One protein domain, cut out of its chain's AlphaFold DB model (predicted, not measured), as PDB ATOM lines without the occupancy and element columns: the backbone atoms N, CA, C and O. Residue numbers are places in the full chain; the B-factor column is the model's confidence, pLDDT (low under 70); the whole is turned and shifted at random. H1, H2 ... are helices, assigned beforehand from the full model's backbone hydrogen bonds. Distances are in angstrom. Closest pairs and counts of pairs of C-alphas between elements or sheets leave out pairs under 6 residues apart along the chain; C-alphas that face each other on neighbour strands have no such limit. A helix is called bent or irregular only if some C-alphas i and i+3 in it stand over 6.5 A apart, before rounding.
ATOM      1  N   PHE A   2      17.554 -36.122  36.343       92.81
ATOM      2  CA  PHE A   2      16.100 -36.352  36.237       92.81
ATOM      3  C   PHE A   2      15.383 -36.441  37.598       92.81
ATOM      4  O   PHE A   2      14.606 -35.548  37.900       92.81
ATOM      5  N   GLN A   3      15.766 -37.379  38.472       92.62
ATOM      6  CA  GLN A   3      15.225 -37.502  39.843       92.62
ATOM      7  C   GLN A   3      15.295 -36.196  40.664       92.62
ATOM      8  O   GLN A   3      14.374 -35.854  41.392       92.62
ATOM      9  N   ALA A   4      16.385 -35.430  40.548       95.19
ATOM     10  CA  ALA A   4      16.519 -34.161  41.266       95.19
ATOM     11  C   ALA A   4      15.605 -33.069  40.682       95.19
ATOM     12  O   ALA A   4      15.105 -32.233  41.429       95.19
ATOM     13  N   ALA A   5      15.381 -33.075  39.364       94.62
ATOM     14  CA  ALA A   5      14.446 -32.174  38.698       94.62
ATOM     15  C   ALA A   5      12.989 -32.526  39.040       94.62
ATOM     16  O   ALA A   5      12.225 -31.622  39.341       94.62
ATOM     17  N   GLU A   6      12.649 -33.817  39.079       94.06
ATOM     18  CA  GLU A   6      11.360 -34.358  39.538       94.06
ATOM     19  C   GLU A   6      11.003 -33.825  40.931       94.06
ATOM     20  O   GLU A   6      10.066 -33.050  41.081       94.06
ATOM     21  N   GLN A   7      11.843 -34.113  41.931       94.62
ATOM     22  CA  GLN A   7      11.628 -33.673  43.312       94.62
ATOM     23  C   GLN A   7      11.612 -32.138  43.451       94.62
ATOM     24  O   GLN A   7      10.879 -31.598  44.278       94.62
ATOM     25  N   SER A   8      12.378 -31.419  42.620       95.25
ATOM     26  CA  SER A   8      12.345 -29.949  42.587       95.25
ATOM     27  C   SER A   8      11.030 -29.405  42.021       95.25
ATOM     28  O   SER A   8      10.530 -28.403  42.523       95.25
ATOM     29  N   LEU A   9      10.466 -30.048  40.993       94.81
ATOM     30  CA  LEU A   9       9.175 -29.674  40.413       94.81
ATOM     31  C   LEU A   9       8.046 -29.978  41.395       94.81
ATOM     32  O   LEU A   9       7.282 -29.070  41.709       94.81
ATOM     33  N   THR A  10       8.011 -31.176  41.986       93.88
ATOM     34  CA  THR A  10       7.059 -31.518  43.054       93.88
ATOM     35  C   THR A  10       7.094 -30.481  44.183       93.88
ATOM     36  O   THR A  10       6.048 -29.982  44.594       93.88
ATOM     37  N   ALA A  11       8.284 -30.075  44.642       94.69
ATOM     38  CA  ALA A  11       8.426 -29.041  45.669       94.69
ATOM     39  C   ALA A  11       7.911 -27.656  45.224       94.69
ATOM     40  O   ALA A  11       7.336 -26.936  46.039       94.69
ATOM     41  N   ILE A  12       8.064 -27.280  43.946       95.31
ATOM     42  CA  ILE A  12       7.484 -26.041  43.397       95.31
ATOM     43  C   ILE A  12       5.954 -26.080  43.492       95.31
ATOM     44  O   ILE A  12       5.376 -25.122  43.998       95.31
ATOM     45  N   PHE A  13       5.308 -27.181  43.096       93.94
ATOM     46  CA  PHE A  13       3.845 -27.326  43.171       93.94
ATOM     47  C   PHE A  13       3.283 -27.347  44.604       93.94
ATOM     48  O   PHE A  13       2.119 -27.013  44.799       93.94
ATOM     49  N   HIS A  14       4.098 -27.682  45.610       91.12
ATOM     50  CA  HIS A  14       3.691 -27.656  47.022       91.12
ATOM     51  C   HIS A  14       3.920 -26.305  47.728       91.12
ATOM     52  O   HIS A  14       3.332 -26.073  48.783       91.12
ATOM     53  N   ILE A  15       4.810 -25.444  47.214       93.06
ATOM     54  CA  ILE A  15       5.292 -24.242  47.932       93.06
ATOM     55  C   ILE A  15       4.963 -22.939  47.187       93.06
ATOM     56  O   ILE A  15       4.773 -21.901  47.823       93.06
ATOM     57  N   ALA A  16       4.926 -22.947  45.852       92.44
ATOM     58  CA  ALA A  16       4.628 -21.751  45.070       92.44
ATOM     59  C   ALA A  16       3.125 -21.433  45.091       92.44
ATOM     60  O   ALA A  16       2.299 -22.322  44.925       92.44
ATOM     61  N   ALA A  17       2.783 -20.149  45.225       89.12
ATOM     62  CA  ALA A  17       1.398 -19.685  45.111       89.12
ATOM     63  C   ALA A  17       0.848 -19.813  43.675       89.12
ATOM     64  O   ALA A  17      -0.335 -20.061  43.498       89.12
ATOM     65  N   GLU A  18       1.716 -19.659  42.669       91.25
ATOM     66  CA  GLU A  18       1.385 -19.730  41.237       91.25
ATOM     67  C   GLU A  18       2.399 -20.660  40.534       91.25
ATOM     68  O   GLU A  18       3.357 -20.192  39.894       91.25
ATOM     69  N   PRO A  19       2.292 -21.992  40.721       92.88
ATOM     70  CA  PRO A  19       3.280 -22.941  40.218       92.88
ATOM     71  C   PRO A  19       3.344 -22.967  38.683       92.88
ATOM     72  O   PRO A  19       4.438 -23.158  38.135       92.88
ATOM     73  N   GLU A  20       2.240 -22.690  37.973       91.31
ATOM     74  CA  GLU A  20       2.231 -22.619  36.509       91.31
ATOM     75  C   GLU A  20       3.208 -21.563  35.965       91.31
ATOM     76  O   GLU A  20       4.006 -21.870  35.078       91.31
ATOM     77  N   GLN A  21       3.252 -20.358  36.546       92.31
ATOM     78  CA  GLN A  21       4.118 -19.263  36.084       92.31
ATOM     79  C   GLN A  21       5.602 -19.529  36.366       92.31
ATOM     80  O   GLN A  21       6.500 -18.998  35.697       92.31
ATOM     81  N   VAL A  22       5.907 -20.319  37.399       94.31
ATOM     82  CA  VAL A  22       7.273 -20.793  37.660       94.31
ATOM     83  C   VAL A  22       7.667 -21.806  36.584       94.31
ATOM     84  O   VAL A  22       8.718 -21.653  35.957       94.31
ATOM     85  N   CYS A  23       6.802 -22.784  36.308       94.50
ATOM     86  CA  CYS A  23       7.045 -23.820  35.306       94.50
ATOM     87  C   CYS A  23       7.146 -23.254  33.881       94.50
ATOM     88  O   CYS A  23       8.052 -23.628  33.137       94.50
ATOM     89  N   GLU A  24       6.307 -22.283  33.518       94.00
ATOM     90  CA  GLU A  24       6.343 -21.588  32.227       94.00
ATOM     91  C   GLU A  24       7.708 -20.919  31.977       94.00
ATOM     92  O   GLU A  24       8.318 -21.079  30.914       94.00
ATOM     93  N   ARG A  25       8.243 -20.218  32.989       94.38
ATOM     94  CA  ARG A  25       9.575 -19.594  32.933       94.38
ATOM     95  C   ARG A  25      10.695 -20.630  32.835       94.38
ATOM     96  O   ARG A  25      11.661 -20.402  32.103       94.38
ATOM     97  N   LEU A  26      10.574 -21.765  33.529       94.38
ATOM     98  CA  LEU A  26      11.534 -22.871  33.439       94.38
ATOM     99  C   LEU A  26      11.539 -23.505  32.039       94.38
ATOM    100  O   LEU A  26      12.616 -23.673  31.466       94.38
ATOM    101  N   ILE A  27      10.367 -23.784  31.461       94.75
ATOM    102  CA  ILE A  27      10.225 -24.349  30.110       94.75
ATOM    103  C   ILE A  27      10.809 -23.391  29.067       94.75
ATOM    104  O   ILE A  27      11.691 -23.792  28.309       94.75
ATOM    105  N   LYS A  28      10.428 -22.105  29.085       93.25
ATOM    106  CA  LYS A  28      10.967 -21.083  28.164       93.25
ATOM    107  C   LYS A  28      12.485 -20.894  28.297       93.25
ATOM    108  O   LYS A  28      13.168 -20.589  27.320       93.25
ATOM    109  N   SER A  29      13.044 -21.078  29.495       91.94
ATOM    110  CA  SER A  29      14.497 -21.057  29.722       91.94
ATOM    111  C   SER A  29      15.190 -22.303  29.147       91.94
ATOM    112  O   SER A  29      16.218 -22.198  28.472       91.94
ATOM    113  N   ALA A  30      14.601 -23.487  29.353       91.12
ATOM    114  CA  ALA A  30      15.100 -24.748  28.810       91.12
ATOM    115  C   ALA A  30      15.049 -24.773  27.272       91.12
ATOM    116  O   ALA A  30      16.054 -25.094  26.641       91.12
ATOM    117  N   GLU A  31      13.932 -24.352  26.674       91.12
ATOM    118  CA  GLU A  31      13.734 -24.194  25.230       91.12
ATOM    119  C   GLU A  31      14.854 -23.348  24.601       91.12
ATOM    120  O   GLU A  31      15.567 -23.815  23.708       91.12
ATOM    121  N   ARG A  32      15.094 -22.140  25.132       88.81
ATOM    122  CA  ARG A  32      16.170 -21.244  24.667       88.81
ATOM    123  C   ARG A  32      17.556 -21.885  24.750       88.81
ATOM    124  O   ARG A  32      18.396 -21.603  23.905       88.81
ATOM    125  N   SER A  33      17.804 -22.739  25.745       86.25
ATOM    126  CA  SER A  33      19.074 -23.463  25.933       86.25
ATOM    127  C   SER A  33      19.244 -24.663  24.984       86.25
ATOM    128  O   SER A  33      20.372 -25.087  24.698       86.25
ATOM    129  N   VAL A  34      18.137 -25.217  24.483       87.25
ATOM    130  CA  VAL A  34      18.097 -26.322  23.511       87.25
ATOM    131  C   VAL A  34      18.243 -25.801  22.083       87.25
ATOM    132  O   VAL A  34      19.084 -26.310  21.344       87.25
ATOM    133  N   PHE A  35      17.485 -24.766  21.714       84.44
ATOM    134  CA  PHE A  35      17.384 -24.244  20.344       84.44
ATOM    135  C   PHE A  35      18.248 -22.995  20.089       84.44
ATOM    136  O   PHE A  35      17.888 -22.125  19.291       84.44
ATOM    137  N   VAL A  36      19.408 -22.895  20.750       73.19
ATOM    138  CA  VAL A  36      20.390 -21.829  20.485       73.19
ATOM    139  C   VAL A  36      20.846 -21.905  19.026       73.19
ATOM    140  O   VAL A  36      21.485 -22.874  18.619       73.19
ATOM    141  N   ALA A  47      21.636 -33.923  22.343       85.75
ATOM    142  CA  ALA A  47      20.634 -34.895  22.810       85.75
ATOM    143  C   ALA A  47      20.366 -34.825  24.328       85.75
ATOM    144  O   ALA A  47      19.220 -34.880  24.758       85.75
ATOM    145  N   ALA A  48      21.407 -34.604  25.140       89.12
ATOM    146  CA  ALA A  48      21.298 -34.463  26.595       89.12
ATOM    147  C   ALA A  48      20.656 -33.145  27.085       89.12
ATOM    148  O   ALA A  48      20.374 -33.026  28.275       89.12
ATOM    149  N   ARG A  49      20.465 -32.137  26.220       90.31
ATOM    150  CA  ARG A  49      19.628 -30.959  26.518       90.31
ATOM    151  C   ARG A  49      18.189 -31.198  26.066       90.31
ATOM    152  O   ARG A  49      17.275 -30.898  26.825       90.31
ATOM    153  N   LEU A  50      18.001 -31.793  24.886       91.88
ATOM    154  CA  LEU A  50      16.675 -32.148  24.377       91.88
ATOM    155  C   LEU A  50      15.954 -33.127  25.318       91.88
ATOM    156  O   LEU A  50      14.808 -32.885  25.670       91.88
ATOM    157  N   SER A  51      16.643 -34.151  25.838       94.06
ATOM    158  CA  SER A  51      16.051 -35.097  26.797       94.06
ATOM    159  C   SER A  51      15.608 -34.435  28.104       94.06
ATOM    160  O   SER A  51      14.604 -34.832  28.688       94.06
ATOM    161  N   ARG A  52      16.311 -33.385  28.551       94.62
ATOM    162  CA  ARG A  52      15.917 -32.582  29.720       94.62
ATOM    163  C   ARG A  52      14.677 -31.741  29.448       94.62
ATOM    164  O   ARG A  52      13.865 -31.595  30.351       94.62
ATOM    165  N   LEU A  53      14.532 -31.209  28.232       95.44
ATOM    166  CA  LEU A  53      13.333 -30.482  27.815       95.44
ATOM    167  C   LEU A  53      12.130 -31.426  27.697       95.44
ATOM    168  O   LEU A  53      11.098 -31.121  28.280       95.44
ATOM    169  N   CYS A  54      12.280 -32.583  27.041       96.12
ATOM    170  CA  CYS A  54      11.241 -33.617  26.980       96.12
ATOM    171  C   CYS A  54      10.778 -34.022  28.386       96.12
ATOM    172  O   CYS A  54       9.590 -33.957  28.684       96.12
ATOM    173  N   PHE A  55      11.722 -34.352  29.275       96.56
ATOM    174  CA  PHE A  55      11.413 -34.664  30.668       96.56
ATOM    175  C   PHE A  55      10.673 -33.518  31.373       96.56
ATOM    176  O   PHE A  55       9.670 -33.766  32.030       96.56
ATOM    177  N   LEU A  56      11.142 -32.273  31.227       96.81
ATOM    178  CA  LEU A  56      10.543 -31.112  31.884       96.81
ATOM    179  C   LEU A  56       9.092 -30.886  31.441       96.81
ATOM    180  O   LEU A  56       8.246 -30.668  32.301       96.81
ATOM    181  N   VAL A  57       8.790 -30.949  30.139       96.81
ATOM    182  CA  VAL A  57       7.414 -30.724  29.663       96.81
ATOM    183  C   VAL A  57       6.474 -31.852  30.093       96.81
ATOM    184  O   VAL A  57       5.363 -31.566  30.527       96.81
ATOM    185  N   GLY A  58       6.932 -33.109  30.067       96.75
ATOM    186  CA  GLY A  58       6.143 -34.256  30.533       96.75
ATOM    187  C   GLY A  58       5.940 -34.291  32.050       96.75
ATOM    188  O   GLY A  58       4.884 -34.697  32.525       96.75
ATOM    189  N   GLU A  59       6.929 -33.859  32.835       96.31
ATOM    190  CA  GLU A  59       6.777 -33.748  34.289       96.31
ATOM    191  C   GLU A  59       5.832 -32.600  34.655       96.31
ATOM    192  O   GLU A  59       4.913 -32.796  35.443       96.31
ATOM    193  N   VAL A  60       5.982 -31.426  34.032       96.75
ATOM    194  CA  VAL A  60       5.082 -30.288  34.269       96.75
ATOM    195  C   VAL A  60       3.640 -30.612  33.865       96.75
ATOM    196  O   VAL A  60       2.733 -30.229  34.597       96.75
ATOM    197  N   SER A  61       3.400 -31.345  32.769       96.50
ATOM    198  CA  SER A  61       2.036 -31.747  32.390       96.50
ATOM    199  C   SER A  61       1.387 -32.665  33.435       96.50
ATOM    200  O   SER A  61       0.215 -32.487  33.760       96.50
ATOM    201  N   LEU A  62       2.149 -33.616  33.993       95.38
ATOM    202  CA  LEU A  62       1.662 -34.529  35.031       95.38
ATOM    203  C   LEU A  62       1.448 -33.817  36.378       95.38
ATOM    204  O   LEU A  62       0.459 -34.072  37.056       95.38
ATOM    205  N   GLN A  63       2.341 -32.903  36.762       95.50
ATOM    206  CA  GLN A  63       2.203 -32.145  38.008       95.50
ATOM    207  C   GLN A  63       1.047 -31.134  37.945       95.50
ATOM    208  O   GLN A  63       0.310 -31.013  38.919       95.50
ATOM    209  N   LEU A  64       0.829 -30.464  36.800       95.12
ATOM    210  CA  LEU A  64      -0.333 -29.585  36.591       95.12
ATOM    211  C   LEU A  64      -1.646 -30.344  36.779       95.12
ATOM    212  O   LEU A  64      -2.503 -29.888  37.523       95.12
ATOM    213  N   LEU A  65      -1.767 -31.521  36.165       94.94
ATOM    214  CA  LEU A  65      -2.894 -32.425  36.374       94.94
ATOM    215  C   LEU A  65      -3.130 -32.717  37.863       94.94
ATOM    216  O   LEU A  65      -4.223 -32.467  38.365       94.94
ATOM    217  N   LEU A  66      -2.126 -33.275  38.551       94.06
ATOM    218  CA  LEU A  66      -2.277 -33.729  39.940       94.06
ATOM    219  C   LEU A  66      -2.631 -32.558  40.864       94.06
ATOM    220  O   LEU A  66      -3.433 -32.706  41.786       94.06
ATOM    221  N   TYR A  67      -2.070 -31.381  40.581       93.50
ATOM    222  CA  TYR A  67      -2.413 -30.132  41.243       93.50
ATOM    223  C   TYR A  67      -3.874 -29.730  40.985       93.50
ATOM    224  O   TYR A  67      -4.602 -29.496  41.945       93.50
ATOM    225  N   THR A  68      -4.337 -29.706  39.731       92.56
ATOM    226  CA  THR A  68      -5.729 -29.371  39.381       92.56
ATOM    227  C   THR A  68      -6.733 -30.329  40.034       92.56
ATOM    228  O   THR A  68      -7.727 -29.873  40.601       92.56
ATOM    229  N   GLU A  69      -6.462 -31.638  40.032       92.56
ATOM    230  CA  GLU A  69      -7.306 -32.641  40.698       92.56
ATOM    231  C   GLU A  69      -7.334 -32.471  42.228       92.56
ATOM    232  O   GLU A  69      -8.398 -32.571  42.842       92.56
ATOM    233  N   GLU A  70      -6.192 -32.188  42.866       91.94
ATOM    234  CA  GLU A  70      -6.139 -31.940  44.313       91.94
ATOM    235  C   GLU A  70      -6.829 -30.623  44.696       91.94
ATOM    236  O   GLU A  70      -7.585 -30.604  45.667       91.94
ATOM    237  N   GLN A  71      -6.669 -29.547  43.918       88.50
ATOM    238  CA  GLN A  71      -7.400 -28.294  44.146       88.50
ATOM    239  C   GLN A  71      -8.918 -28.498  44.017       88.50
ATOM    240  O   GLN A  71      -9.671 -28.067  44.891       88.50
ATOM    241  N   ALA A  72      -9.382 -29.225  42.996       89.44
ATOM    242  CA  ALA A  72     -10.799 -29.566  42.847       89.44
ATOM    243  C   ALA A  72     -11.325 -30.390  44.038       89.44
ATOM    244  O   ALA A  72     -12.381 -30.084  44.598       89.44
ATOM    245  N   ARG A  73     -10.550 -31.384  44.495       90.00
ATOM    246  CA  ARG A  73     -10.859 -32.218  45.670       90.00
ATOM    247  C   ARG A  73     -10.921 -31.405  46.968       90.00
ATOM    248  O   ARG A  73     -11.790 -31.658  47.805       90.00
ATOM    249  N   GLN A  74     -10.031 -30.429  47.149       88.50
ATOM    250  CA  GLN A  74     -10.043 -29.521  48.301       88.50
ATOM    251  C   GLN A  74     -11.252 -28.578  48.267       88.50
ATOM    252  O   GLN A  74     -11.942 -28.454  49.278       88.50
ATOM    253  N   LEU A  75     -11.569 -27.991  47.109       85.56
ATOM    254  CA  LEU A  75     -12.739 -27.126  46.935       85.56
ATOM    255  C   LEU A  75     -14.054 -27.877  47.199       85.56
ATOM    256  O   LEU A  75     -14.891 -27.372  47.948       85.56
ATOM    257  N   LYS A  76     -14.206 -29.113  46.697       86.06
ATOM    258  CA  LYS A  76     -15.357 -29.982  47.014       86.06
ATOM    259  C   LYS A  76     -15.469 -30.248  48.522       86.06
ATOM    260  O   LYS A  76     -16.534 -30.084  49.106       86.06
ATOM    261  N   ARG A  77     -14.353 -30.571  49.190       86.62
ATOM    262  CA  ARG A  77     -14.306 -30.780  50.653       86.62
ATOM    263  C   ARG A  77     -14.653 -29.531  51.472       86.62
ATOM    264  O   ARG A  77     -15.149 -29.685  52.584       86.62
ATOM    265  N   LEU A  78     -14.360 -28.326  50.981       84.94
ATOM    266  CA  LEU A  78     -14.736 -27.074  51.648       84.94
ATOM    267  C   LEU A  78     -16.227 -26.777  51.456       84.94
ATOM    268  O   LEU A  78     -16.931 -26.605  52.448       84.94
ATOM    269  N   LYS A  79     -16.726 -26.839  50.215       82.06
ATOM    270  CA  LYS A  79     -18.150 -26.650  49.897       82.06
ATOM    271  C   LYS A  79     -19.065 -27.604  50.672       82.06
ATOM    272  O   LYS A  79     -20.066 -27.159  51.223       82.06
ATOM    273  N   ASN A  80     -18.708 -28.887  50.785       80.06
ATOM    274  CA  ASN A  80     -19.501 -29.848  51.560       80.06
ATOM    275  C   ASN A  80     -19.588 -29.461  53.049       80.06
ATOM    276  O   ASN A  80     -20.672 -29.490  53.620       80.06
ATOM    277  N   LYS A  81     -18.484 -29.009  53.663       83.06
ATOM    278  CA  LYS A  81     -18.488 -28.530  55.059       83.06
ATOM    279  C   LYS A  81     -19.314 -27.259  55.249       83.06
ATOM    280  O   LYS A  81     -19.922 -27.076  56.299       83.06
ATOM    281  N   GLU A  82     -19.329 -26.370  54.257       79.38
ATOM    282  CA  GLU A  82     -20.172 -25.171  54.273       79.38
ATOM    283  C   GLU A  82     -21.666 -25.514  54.147       79.38
ATOM    284  O   GLU A  82     -22.492 -24.838  54.760       79.38
ATOM    285  N   ALA A  83     -22.021 -26.567  53.403       73.31
ATOM    286  CA  ALA A  83     -23.390 -27.082  53.332       73.31
ATOM    287  C   ALA A  83     -23.823 -27.752  54.654       73.31
ATOM    288  O   ALA A  83     -24.861 -27.393  55.208       73.31
ATOM    289  N   GLU A  84     -22.989 -28.640  55.208       71.81
ATOM    290  CA  GLU A  84     -23.203 -29.287  56.517       71.81
ATOM    291  C   GLU A  84     -23.354 -28.256  57.655       71.81
ATOM    292  O   GLU A  84     -24.200 -28.408  58.539       71.81
ATOM    293  N   GLY A  85     -22.565 -27.174  57.627       67.38
ATOM    294  CA  GLY A  85     -22.651 -26.089  58.606       67.38
ATOM    295  C   GLY A  85     -23.985 -25.335  58.565       67.38
ATOM    296  O   GLY A  85     -24.569 -25.072  59.613       67.38
ATOM    297  N   LYS A  86     -24.502 -25.043  57.364       64.88
ATOM    298  CA  LYS A  86     -25.780 -24.326  57.182       64.88
ATOM    299  C   LYS A  86     -26.985 -25.147  57.650       64.88
ATOM    300  O   LYS A  86     -27.865 -24.596  58.305       64.88
ATOM    301  N   GLN A  87     -26.986 -26.459  57.400       55.53
ATOM    302  CA  GLN A  87     -28.022 -27.371  57.911       55.53
ATOM    303  C   GLN A  87     -28.067 -27.391  59.452       55.53
ATOM    304  O   GLN A  87     -29.139 -27.461  60.053       55.53
ATOM    305  N   GLY A 115     -32.808 -25.821  47.172       62.31
ATOM    306  CA  GLY A 115     -31.469 -25.353  47.522       62.31
ATOM    307  C   GLY A 115     -30.416 -26.458  47.417       62.31
ATOM    308  O   GLY A 115     -29.334 -26.219  46.879       62.31
ATOM    309  N   MET A 116     -30.742 -27.674  47.868       62.12
ATOM    310  CA  MET A 116     -29.876 -28.848  47.720       62.12
ATOM    311  C   MET A 116     -29.683 -29.232  46.248       62.12
ATOM    312  O   MET A 116     -28.538 -29.355  45.814       62.12
ATOM    313  N   SER A 117     -30.756 -29.322  45.454       64.88
ATOM    314  CA  SER A 117     -30.646 -29.684  44.031       64.88
ATOM    315  C   SER A 117     -29.879 -28.641  43.205       64.88
ATOM    316  O   SER A 117     -29.110 -29.000  42.312       64.88
ATOM    317  N   ASN A 118     -29.993 -27.352  43.545       72.25
ATOM    318  CA  ASN A 118     -29.168 -26.300  42.949       72.25
ATOM    319  C   ASN A 118     -27.682 -26.425  43.340       72.25
ATOM    320  O   ASN A 118     -26.811 -26.238  42.492       72.25
ATOM    321  N   ALA A 119     -27.374 -26.756  44.599       73.50
ATOM    322  CA  ALA A 119     -25.995 -26.934  45.062       73.50
ATOM    323  C   ALA A 119     -25.313 -28.167  44.436       73.50
ATOM    324  O   ALA A 119     -24.124 -28.114  44.110       73.50
ATOM    325  N   GLU A 120     -26.067 -29.249  44.227       76.75
ATOM    326  CA  GLU A 120     -25.631 -30.439  43.486       76.75
ATOM    327  C   GLU A 120     -25.347 -30.091  42.016       76.75
ATOM    328  O   GLU A 120     -24.233 -30.307  41.539       76.75
ATOM    329  N   ALA A 121     -26.280 -29.418  41.331       81.31
ATOM    330  CA  ALA A 121     -26.093 -28.983  39.945       81.31
ATOM    331  C   ALA A 121     -24.903 -28.013  39.762       81.31
ATOM    332  O   ALA A 121     -24.182 -28.086  38.760       81.31
ATOM    333  N   GLU A 122     -24.647 -27.118  40.724       81.69
ATOM    334  CA  GLU A 122     -23.451 -26.265  40.730       81.69
ATOM    335  C   GLU A 122     -22.148 -27.058  40.917       81.69
ATOM    336  O   GLU A 122     -21.110 -26.669  40.365       81.69
ATOM    337  N   MET A 123     -22.174 -28.143  41.699       80.81
ATOM    338  CA  MET A 123     -21.022 -29.027  41.882       80.81
ATOM    339  C   MET A 123     -20.723 -29.801  40.597       80.81
ATOM    340  O   MET A 123     -19.583 -29.778  40.136       80.81
ATOM    341  N   ASP A 124     -21.741 -30.384  39.966       84.75
ATOM    342  CA  ASP A 124     -21.604 -31.102  38.693       84.75
ATOM    343  C   ASP A 124     -21.067 -30.180  37.589       84.75
ATOM    344  O   ASP A 124     -20.131 -30.530  36.867       84.75
ATOM    345  N   CYS A 125     -21.578 -28.945  37.505       86.62
ATOM    346  CA  CYS A 125     -21.055 -27.927  36.592       86.62
ATOM    347  C   CYS A 125     -19.587 -27.564  36.877       86.62
ATOM    348  O   CYS A 125     -18.842 -27.229  35.953       86.62
ATOM    349  N   PHE A 126     -19.154 -27.584  38.141       87.12
ATOM    350  CA  PHE A 126     -17.756 -27.355  38.506       87.12
ATOM    351  C   PHE A 126     -16.871 -28.544  38.108       87.12
ATOM    352  O   PHE A 126     -15.821 -28.334  37.503       87.12
ATOM    353  N   GLU A 127     -17.306 -29.777  38.368       87.56
ATOM    354  CA  GLU A 127     -16.568 -30.990  37.997       87.56
ATOM    355  C   GLU A 127     -16.421 -31.129  36.479       87.56
ATOM    356  O   GLU A 127     -15.320 -31.396  35.995       87.56
ATOM    357  N   GLN A 128     -17.472 -30.827  35.710       89.75
ATOM    358  CA  GLN A 128     -17.408 -30.776  34.247       89.75
ATOM    359  C   GLN A 128     -16.389 -29.743  33.739       89.75
ATOM    360  O   GLN A 128     -15.625 -30.042  32.823       89.75
ATOM    361  N   ARG A 129     -16.310 -28.548  34.350       90.25
ATOM    362  CA  ARG A 129     -15.299 -27.530  33.989       90.25
ATOM    363  C   ARG A 129     -13.876 -27.958  34.337       90.25
ATOM    364  O   ARG A 129     -12.952 -27.633  33.598       90.25
ATOM    365  N   VAL A 130     -13.680 -28.667  35.449       92.31
ATOM    366  CA  VAL A 130     -12.370 -29.225  35.818       92.31
ATOM    367  C   VAL A 130     -11.961 -30.324  34.833       92.31
ATOM    368  O   VAL A 130     -10.822 -30.326  34.368       92.31
ATOM    369  N   ALA A 131     -12.887 -31.209  34.458       91.62
ATOM    370  CA  ALA A 131     -12.645 -32.252  33.466       91.62
ATOM    371  C   ALA A 131     -12.295 -31.664  32.085       91.62
ATOM    372  O   ALA A 131     -11.310 -32.080  31.479       91.62
ATOM    373  N   ASP A 132     -13.035 -30.650  31.627       92.88
ATOM    374  CA  ASP A 132     -12.761 -29.919  30.381       92.88
ATOM    375  C   ASP A 132     -11.398 -29.202  30.409       92.88
ATOM    376  O   ASP A 132     -10.617 -29.295  29.461       92.88
ATOM    377  N   MET A 133     -11.047 -28.560  31.530       91.81
ATOM    378  CA  MET A 133      -9.730 -27.944  31.716       91.81
ATOM    379  C   MET A 133      -8.594 -28.970  31.585       91.81
ATOM    380  O   MET A 133      -7.598 -28.708  30.906       91.81
ATOM    381  N   ILE A 134      -8.743 -30.140  32.210       93.62
ATOM    382  CA  ILE A 134      -7.747 -31.216  32.154       93.62
ATOM    383  C   ILE A 134      -7.635 -31.782  30.730       93.62
ATOM    384  O   ILE A 134      -6.526 -31.866  30.199       93.62
ATOM    385  N   GLU A 135      -8.762 -32.118  30.100       93.25
ATOM    386  CA  GLU A 135      -8.805 -32.759  28.780       93.25
ATOM    387  C   GLU A 135      -8.339 -31.823  27.655       93.25
ATOM    388  O   GLU A 135      -7.533 -32.224  26.816       93.25
ATOM    389  N   ASN A 136      -8.803 -30.567  27.642       92.00
ATOM    390  CA  ASN A 136      -8.642 -29.663  26.500       92.00
ATOM    391  C   ASN A 136      -7.601 -28.550  26.704       92.00
ATOM    392  O   ASN A 136      -7.075 -28.034  25.712       92.00
ATOM    393  N   HIS A 137      -7.266 -28.171  27.946       91.38
ATOM    394  CA  HIS A 137      -6.486 -26.952  28.218       91.38
ATOM    395  C   HIS A 137      -5.086 -27.160  28.824       91.38
ATOM    396  O   HIS A 137      -4.252 -26.268  28.668       91.38
ATOM    397  N   ILE A 138      -4.774 -28.301  29.458       92.69
ATOM    398  CA  ILE A 138      -3.416 -28.545  29.998       92.69
ATOM    399  C   ILE A 138      -2.423 -28.901  28.882       92.69
ATOM    400  O   ILE A 138      -1.387 -28.250  28.754       92.69
ATOM    401  N   VAL A 139      -2.722 -29.932  28.082       93.00
ATOM    402  CA  VAL A 139      -1.875 -30.388  26.954       93.00
ATOM    403  C   VAL A 139      -2.471 -30.088  25.578       93.00
ATOM    404  O   VAL A 139      -1.794 -30.290  24.576       93.00
ATOM    405  N   GLY A 140      -3.706 -29.585  25.525       88.81
ATOM    406  CA  GLY A 140      -4.409 -29.214  24.297       88.81
ATOM    407  C   GLY A 140      -4.473 -27.702  24.047       88.81
ATOM    408  O   GLY A 140      -3.811 -26.895  24.715       88.81
ATOM    409  N   GLY A 141      -5.286 -27.322  23.058       85.19
ATOM    410  CA  GLY A 141      -5.621 -25.933  22.745       85.19
ATOM    411  C   GLY A 141      -4.407 -25.048  22.437       85.19
ATOM    412  O   GLY A 141      -3.495 -25.431  21.710       85.19
ATOM    413  N   SER A 142      -4.408 -23.834  22.992       83.81
ATOM    414  CA  SER A 142      -3.322 -22.851  22.862       83.81
ATOM    415  C   SER A 142      -2.324 -22.887  24.030       83.81
ATOM    416  O   SER A 142      -1.693 -21.871  24.330       83.81
ATOM    417  N   SER A 143      -2.220 -24.013  24.744       90.00
ATOM    418  CA  SER A 143      -1.310 -24.153  25.886       90.00
ATOM    419  C   SER A 143       0.162 -24.164  25.453       90.00
ATOM    420  O   SER A 143       0.513 -24.558  24.339       90.00
ATOM    421  N   LEU A 144       1.067 -23.770  26.359       91.56
ATOM    422  CA  LEU A 144       2.511 -23.875  26.111       91.56
ATOM    423  C   LEU A 144       2.946 -25.337  25.910       91.56
ATOM    424  O   LEU A 144       3.883 -25.598  25.161       91.56
ATOM    425  N   LEU A 145       2.275 -26.285  26.569       94.50
ATOM    426  CA  LEU A 145       2.597 -27.708  26.496       94.50
ATOM    427  C   LEU A 145       2.178 -28.329  25.155       94.50
ATOM    428  O   LEU A 145       2.969 -29.097  24.601       94.50
ATOM    429  N   ALA A 146       1.027 -27.937  24.593       93.75
ATOM    430  CA  ALA A 146       0.578 -28.357  23.259       93.75
ATOM    431  C   ALA A 146       1.619 -28.052  22.168       93.75
ATOM    432  O   ALA A 146       1.858 -28.863  21.275       93.75
ATOM    433  N   ALA A 147       2.334 -26.925  22.271       93.88
ATOM    434  CA  ALA A 147       3.385 -26.562  21.316       93.88
ATOM    435  C   ALA A 147       4.548 -27.580  21.244       93.88
ATOM    436  O   ALA A 147       5.250 -27.640  20.231       93.88
ATOM    437  N   PHE A 148       4.749 -28.401  22.283       95.00
ATOM    438  CA  PHE A 148       5.777 -29.447  22.317       95.00
ATOM    439  C   PHE A 148       5.271 -30.838  21.890       95.00
ATOM    440  O   PHE A 148       6.107 -31.707  21.626       95.00
ATOM    441  N   GLU A 149       3.957 -31.061  21.743       94.56
ATOM    442  CA  GLU A 149       3.378 -32.345  21.296       94.56
ATOM    443  C   GLU A 149       4.000 -32.832  19.964       94.56
ATOM    444  O   GLU A 149       4.551 -33.938  19.945       94.56
ATOM    445  N   PRO A 150       4.086 -32.024  18.879       94.12
ATOM    446  CA  PRO A 150       4.663 -32.490  17.612       94.12
ATOM    447  C   PRO A 150       6.165 -32.802  17.693       94.12
ATOM    448  O   PRO A 150       6.688 -33.573  16.884       94.12
ATOM    449  N   MET A 151       6.878 -32.198  18.652       93.38
ATOM    450  CA  MET A 151       8.286 -32.499  18.919       93.38
ATOM    451  C   MET A 151       8.419 -33.854  19.616       93.38
ATOM    452  O   MET A 151       9.227 -34.670  19.177       93.38
ATOM    453  N   LEU A 152       7.629 -34.105  20.668       95.12
ATOM    454  CA  LEU A 152       7.624 -35.384  21.384       95.12
ATOM    455  C   LEU A 152       7.303 -36.536  20.428       95.12
ATOM    456  O   LEU A 152       8.085 -37.478  20.328       95.12
ATOM    457  N   VAL A 153       6.226 -36.404  19.651       95.38
ATOM    458  CA  VAL A 153       5.793 -37.413  18.672       95.38
ATOM    459  C   VAL A 153       6.888 -37.705  17.648       95.38
ATOM    460  O   VAL A 153       7.191 -38.868  17.408       95.38
ATOM    461  N   ARG A 154       7.552 -36.684  17.086       93.38
ATOM    462  CA  ARG A 154       8.639 -36.888  16.110       93.38
ATOM    463  C   ARG A 154       9.863 -37.589  16.707       93.38
ATOM    464  O   ARG A 154      10.500 -38.386  16.021       93.38
ATOM    465  N   VAL A 155      10.201 -37.302  17.964       92.94
ATOM    466  CA  VAL A 155      11.325 -37.953  18.655       92.94
ATOM    467  C   VAL A 155      11.002 -39.412  18.991       92.94
ATOM    468  O   VAL A 155      11.866 -40.268  18.805       92.94
ATOM    469  N   VAL A 156       9.772 -39.692  19.438       94.25
ATOM    470  CA  VAL A 156       9.293 -41.042  19.790       94.25
ATOM    471  C   VAL A 156       9.068 -41.909  18.549       94.25
ATOM    472  O   VAL A 156       9.470 -43.064  18.539       94.25
ATOM    473  N   ALA A 157       8.498 -41.360  17.473       92.81
ATOM    474  CA  ALA A 157       8.396 -42.050  16.184       92.81
ATOM    475  C   ALA A 157       9.777 -42.396  15.603       92.81
ATOM    476  O   ALA A 157       9.921 -43.407  14.925       92.81
ATOM    477  N   ASN A 158      10.794 -41.577  15.900       90.12
ATOM    478  CA  ASN A 158      12.191 -41.802  15.525       90.12
ATOM    479  C   ASN A 158      12.376 -42.159  14.035       90.12
ATOM    480  O   ASN A 158      13.211 -42.991  13.672       90.12
ATOM    481  N   GLU A 159      11.586 -41.529  13.162       82.00
ATOM    482  CA  GLU A 159      11.632 -41.772  11.722       82.00
ATOM    483  C   GLU A 159      13.074 -41.628  11.209       82.00
ATOM    484  O   GLU A 159      13.748 -40.623  11.452       82.00
ATOM    485  N   LYS A 160      13.555 -42.647  10.482       81.44
ATOM    486  CA  LYS A 160      14.930 -42.725   9.945       81.44
ATOM    487  C   LYS A 160      16.036 -42.826  11.018       81.44
ATOM    488  O   LYS A 160      17.199 -42.595  10.701       81.44
ATOM    489  N   GLY A 161      15.707 -43.164  12.270       82.44
ATOM    490  CA  GLY A 161      16.677 -43.458  13.336       82.44
ATOM    491  C   GLY A 161      17.456 -42.247  13.872       82.44
ATOM    492  O   GLY A 161      18.488 -42.411  14.528       82.44
ATOM    493  N   GLN A 162      16.990 -41.025  13.604       82.94
ATOM    494  CA  GLN A 162      17.719 -39.782  13.898       82.94
ATOM    495  C   GLN A 162      17.898 -39.500  15.401       82.94
ATOM    496  O   GLN A 162      18.823 -38.790  15.797       82.94
ATOM    497  N   PHE A 163      17.049 -40.079  16.251       84.62
ATOM    498  CA  PHE A 163      16.994 -39.856  17.695       84.62
ATOM    499  C   PHE A 163      17.410 -41.096  18.503       84.62
ATOM    500  O   PHE A 163      16.930 -41.300  19.614       84.62
ATOM    501  N   SER A 164      18.328 -41.918  17.986       82.38
ATOM    502  CA  SER A 164      18.732 -43.220  18.566       82.38
ATOM    503  C   SER A 164      19.473 -43.181  19.923       82.38
ATOM    504  O   SER A 164      20.018 -44.187  20.372       82.38
ATOM    505  N   GLY A 165      19.530 -42.040  20.617       87.75
ATOM    506  CA  GLY A 165      20.157 -41.948  21.938       87.75
ATOM    507  C   GLY A 165      19.241 -42.463  23.055       87.75
ATOM    508  O   GLY A 165      18.153 -41.928  23.247       87.75
ATOM    509  N   ARG A 166      19.716 -43.416  23.873       91.19
ATOM    510  CA  ARG A 166      18.974 -43.980  25.026       91.19
ATOM    511  C   ARG A 166      18.256 -42.917  25.870       91.19
ATOM    512  O   ARG A 166      17.044 -42.981  26.036       91.19
ATOM    513  N   LEU A 167      18.988 -41.896  26.323       91.19
ATOM    514  CA  LEU A 167      18.444 -40.841  27.189       91.19
ATOM    515  C   LEU A 167      17.359 -39.978  26.527       91.19
ATOM    516  O   LEU A 167      16.539 -39.411  27.244       91.19
ATOM    517  N   ILE A 168      17.383 -39.808  25.199       93.25
ATOM    518  CA  ILE A 168      16.356 -39.025  24.500       93.25
ATOM    519  C   ILE A 168      15.115 -39.882  24.231       93.25
ATOM    520  O   ILE A 168      14.018 -39.401  24.489       93.25
ATOM    521  N   GLN A 169      15.276 -41.154  23.850       94.25
ATOM    522  CA  GLN A 169      14.148 -42.081  23.697       94.25
ATOM    523  C   GLN A 169      13.401 -42.315  25.014       94.25
ATOM    524  O   GLN A 169      12.182 -42.175  25.062       94.25
ATOM    525  N   GLU A 170      14.118 -42.575  26.110       94.50
ATOM    526  CA  GLU A 170      13.514 -42.762  27.437       94.50
ATOM    527  C   GLU A 170      12.733 -41.527  27.899       94.50
ATOM    528  O   GLU A 170      11.590 -41.649  28.338       94.50
ATOM    529  N   ALA A 171      13.331 -40.337  27.779       95.75
ATOM    530  CA  ALA A 171      12.712 -39.098  28.238       95.75
ATOM    531  C   ALA A 171      11.541 -38.650  27.353       95.75
ATOM    532  O   ALA A 171      10.544 -38.166  27.879       95.75
ATOM    533  N   ALA A 172      11.640 -38.801  26.027       96.12
ATOM    534  CA  ALA A 172      10.565 -38.435  25.108       96.12
ATOM    535  C   ALA A 172       9.383 -39.408  25.192       96.12
ATOM    536  O   ALA A 172       8.242 -38.955  25.220       96.12
ATOM    537  N   THR A 173       9.644 -40.714  25.315       96.44
ATOM    538  CA  THR A 173       8.584 -41.721  25.465       96.44
ATOM    539  C   THR A 173       7.826 -41.520  26.772       96.44
ATOM    540  O   THR A 173       6.605 -41.420  26.754       96.44
ATOM    541  N   LEU A 174       8.532 -41.363  27.902       96.31
ATOM    542  CA  LEU A 174       7.888 -41.058  29.184       96.31
ATOM    543  C   LEU A 174       7.107 -39.738  29.149       96.31
ATOM    544  O   LEU A 174       6.033 -39.658  29.737       96.31
ATOM    545  N   ALA A 175       7.616 -38.708  28.468       97.69
ATOM    546  CA  ALA A 175       6.912 -37.435  28.348       97.69
ATOM    547  C   ALA A 175       5.632 -37.545  27.507       97.69
ATOM    548  O   ALA A 175       4.605 -37.009  27.912       97.69
ATOM    549  N   LEU A 176       5.667 -38.284  26.391       97.69
ATOM    550  CA  LEU A 176       4.476 -38.559  25.588       97.69
ATOM    551  C   LEU A 176       3.449 -39.371  26.389       97.69
ATOM    552  O   LEU A 176       2.285 -38.990  26.431       97.69
ATOM    553  N   CYS A 177       3.879 -40.412  27.108       97.62
ATOM    554  CA  CYS A 177       3.002 -41.156  28.011       97.62
ATOM    555  C   CYS A 177       2.364 -40.259  29.085       97.62
ATOM    556  O   CYS A 177       1.175 -40.382  29.351       97.62
ATOM    557  N   LYS A 178       3.110 -39.310  29.669       97.19
ATOM    558  CA  LYS A 178       2.556 -38.346  30.635       97.19
ATOM    559  C   LYS A 178       1.530 -37.404  29.997       97.19
ATOM    560  O   LYS A 178       0.522 -37.123  30.632       97.19
ATOM    561  N   TYR A 179       1.727 -36.974  28.749       97.38
ATOM    562  CA  TYR A 179       0.714 -36.223  27.989       97.38
ATOM    563  C   TYR A 179      -0.546 -37.067  27.736       97.38
ATOM    564  O   TYR A 179      -1.658 -36.576  27.921       97.38
ATOM    565  N   MET A 180      -0.373 -38.343  27.373       96.88
ATOM    566  CA  MET A 180      -1.472 -39.298  27.212       96.88
ATOM    567  C   MET A 180      -2.218 -39.542  28.525       96.88
ATOM    568  O   MET A 180      -3.424 -39.730  28.485       96.88
ATOM    569  N   CYS A 181      -1.549 -39.509  29.684       96.50
ATOM    570  CA  CYS A 181      -2.253 -39.547  30.963       96.50
ATOM    571  C   CYS A 181      -3.169 -38.330  31.102       96.50
ATOM    572  O   CYS A 181      -4.331 -38.509  31.436       96.50
ATOM    573  N   VAL A 182      -2.683 -37.111  30.826       96.19
ATOM    574  CA  VAL A 182      -3.469 -35.877  31.011       96.19
ATOM    575  C   VAL A 182      -4.770 -35.877  30.203       96.19
ATOM    576  O   VAL A 182      -5.802 -35.571  30.794       96.19
ATOM    577  N   SER A 183      -4.731 -36.238  28.915       95.75
ATOM    578  CA  SER A 183      -5.880 -36.171  27.997       95.75
ATOM    579  C   SER A 183      -6.185 -37.520  27.338       95.75
ATOM    580  O   SER A 183      -5.327 -38.141  26.703       95.75
ATOM    581  N   GLY A 184      -7.448 -37.942  27.414       95.06
ATOM    582  CA  GLY A 184      -7.955 -39.163  26.800       95.06
ATOM    583  C   GLY A 184      -7.973 -39.118  25.268       95.06
ATOM    584  O   GLY A 184      -7.798 -40.161  24.632       95.06
ATOM    585  N   SER A 185      -8.139 -37.940  24.662       94.25
ATOM    586  CA  SER A 185      -8.046 -37.759  23.204       94.25
ATOM    587  C   SER A 185      -6.599 -37.821  22.695       94.25
ATOM    588  O   SER A 185      -6.336 -38.424  21.650       94.25
ATOM    589  N   VAL A 186      -5.637 -37.286  23.458       95.00
ATOM    590  CA  VAL A 186      -4.193 -37.449  23.202       95.00
ATOM    591  C   VAL A 186      -3.766 -38.908  23.403       95.00
ATOM    592  O   VAL A 186      -3.004 -39.435  22.590       95.00
ATOM    593  N   CYS A 187      -4.295 -39.582  24.431       96.19
ATOM    594  CA  CYS A 187      -4.109 -41.016  24.649       96.19
ATOM    595  C   CYS A 187      -4.508 -41.824  23.411       96.19
ATOM    596  O   CYS A 187      -3.662 -42.484  22.814       96.19
ATOM    597  N   GLU A 188      -5.760 -41.711  22.968       95.19
ATOM    598  CA  GLU A 188      -6.285 -42.467  21.825       95.19
ATOM    599  C   GLU A 188      -5.498 -42.224  20.528       95.19
ATOM    600  O   GLU A 188      -5.200 -43.171  19.799       95.19
TER     601      GLU A 188
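AT A GLANCE: This is residues 2 to 36, 47 to 87 and 115 to 188 of the 559 residues of the protein "Condensin complex subunit 1" of Dictyocha speculum (UniProt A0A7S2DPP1). One long helix, H3, runs nearly the whole length of the domain as a spine, with H1 and H2 along its first half on one side and H6 along that half on another. H4 runs side by side with H3 farther on, and the two make a long arm leading away from this thicker end; H5 packs on H6 at a steep tilt, and the short H7 turns off at the end of H6. The printed part has 150 residues with seven named helices, H1 to H7 in chain order, and no named strand: the class is all helix. It is loose, with a radius of gyration of the C-alphas of 18.3 A, and its C-alphas span 64 by 33 by 23 A.

IN THESE COORDINATES: H3, residues 47 to 87, is the longest helix, 60.5 A from C-alpha 47 at (20.634, -34.895, 22.810) to C-alpha 87 at (-28.022, -27.371, 57.911). Before it come H1, residues 2 to 15, 20.0 A, which begins at C-alpha 2 at (16.100, -36.352, 36.237), and H2, residues 19 to 34, 22.6 A. After it come H4, residues 115 to 138, 33.2 A; H5, residues 146 to 157, 17.3 A; H6, residues 166 to 182, 24.6 A; and H7, residues 184 to 188, 6.2 A. H4 is irregular, but only just, with C-alphas 135 and 138 6.9 A apart; H5 is irregular, with C-alphas 147 and 150 7.1 A apart.

HOW THE PARTS SIT: H3 and H6 are the hubs, touching four helices each. They touch each other through residues 47 to 65 of H3, the closest C-alphas being those of Gly 58 and Ala 175, 3.9 A apart, at a shallow tilt of 24 degrees, the same way. H1, H2 and H3 form an up and down bundle, each running against the one before. H2 touches H3 at a shallow tilt of 7 degrees, closest at C-alphas 34 and 49, 5.7 A. H1 touches H3, closest at C-alphas 6 and 59, 7.0 A. H1 and H2 touch only at the corner, and only just, with 3 pairs of C-alphas within 8 A. H4 touches H3 residues 61 to 76, opposite ways at a shallow tilt of 3 degrees, closest at C-alphas 65 and 134, 6.5 A. H5 touches H6 at a steep tilt of 49 degrees, closest at C-alphas 152 and 172, 5.6 A. H7 touches H6 only at the corner, closest at C-alphas 180 and 187, 4.1 A. H1 and H2 are apart from H4, H5, H6 and H7. Every O i to N i+4 pair is within hydrogen-bond range in H1, H2, H6 and H7; H3 has 35 of 37, H4 19 of 20 and H5 6 of 8.

THE WHOLE: The C-alphas farthest apart, those of Gln 87 and Lys 160, are 66.2 A apart. Residues 37 to 46 and 88 to 114 are not printed; the C-alpha gaps across these cuts are 13.3 A and 11.1 A. Of the links that are printed whole, no link is long. Mean pLDDT of the printed part is 89.8; residues 85 to 87 and 115 to 117 are under 70.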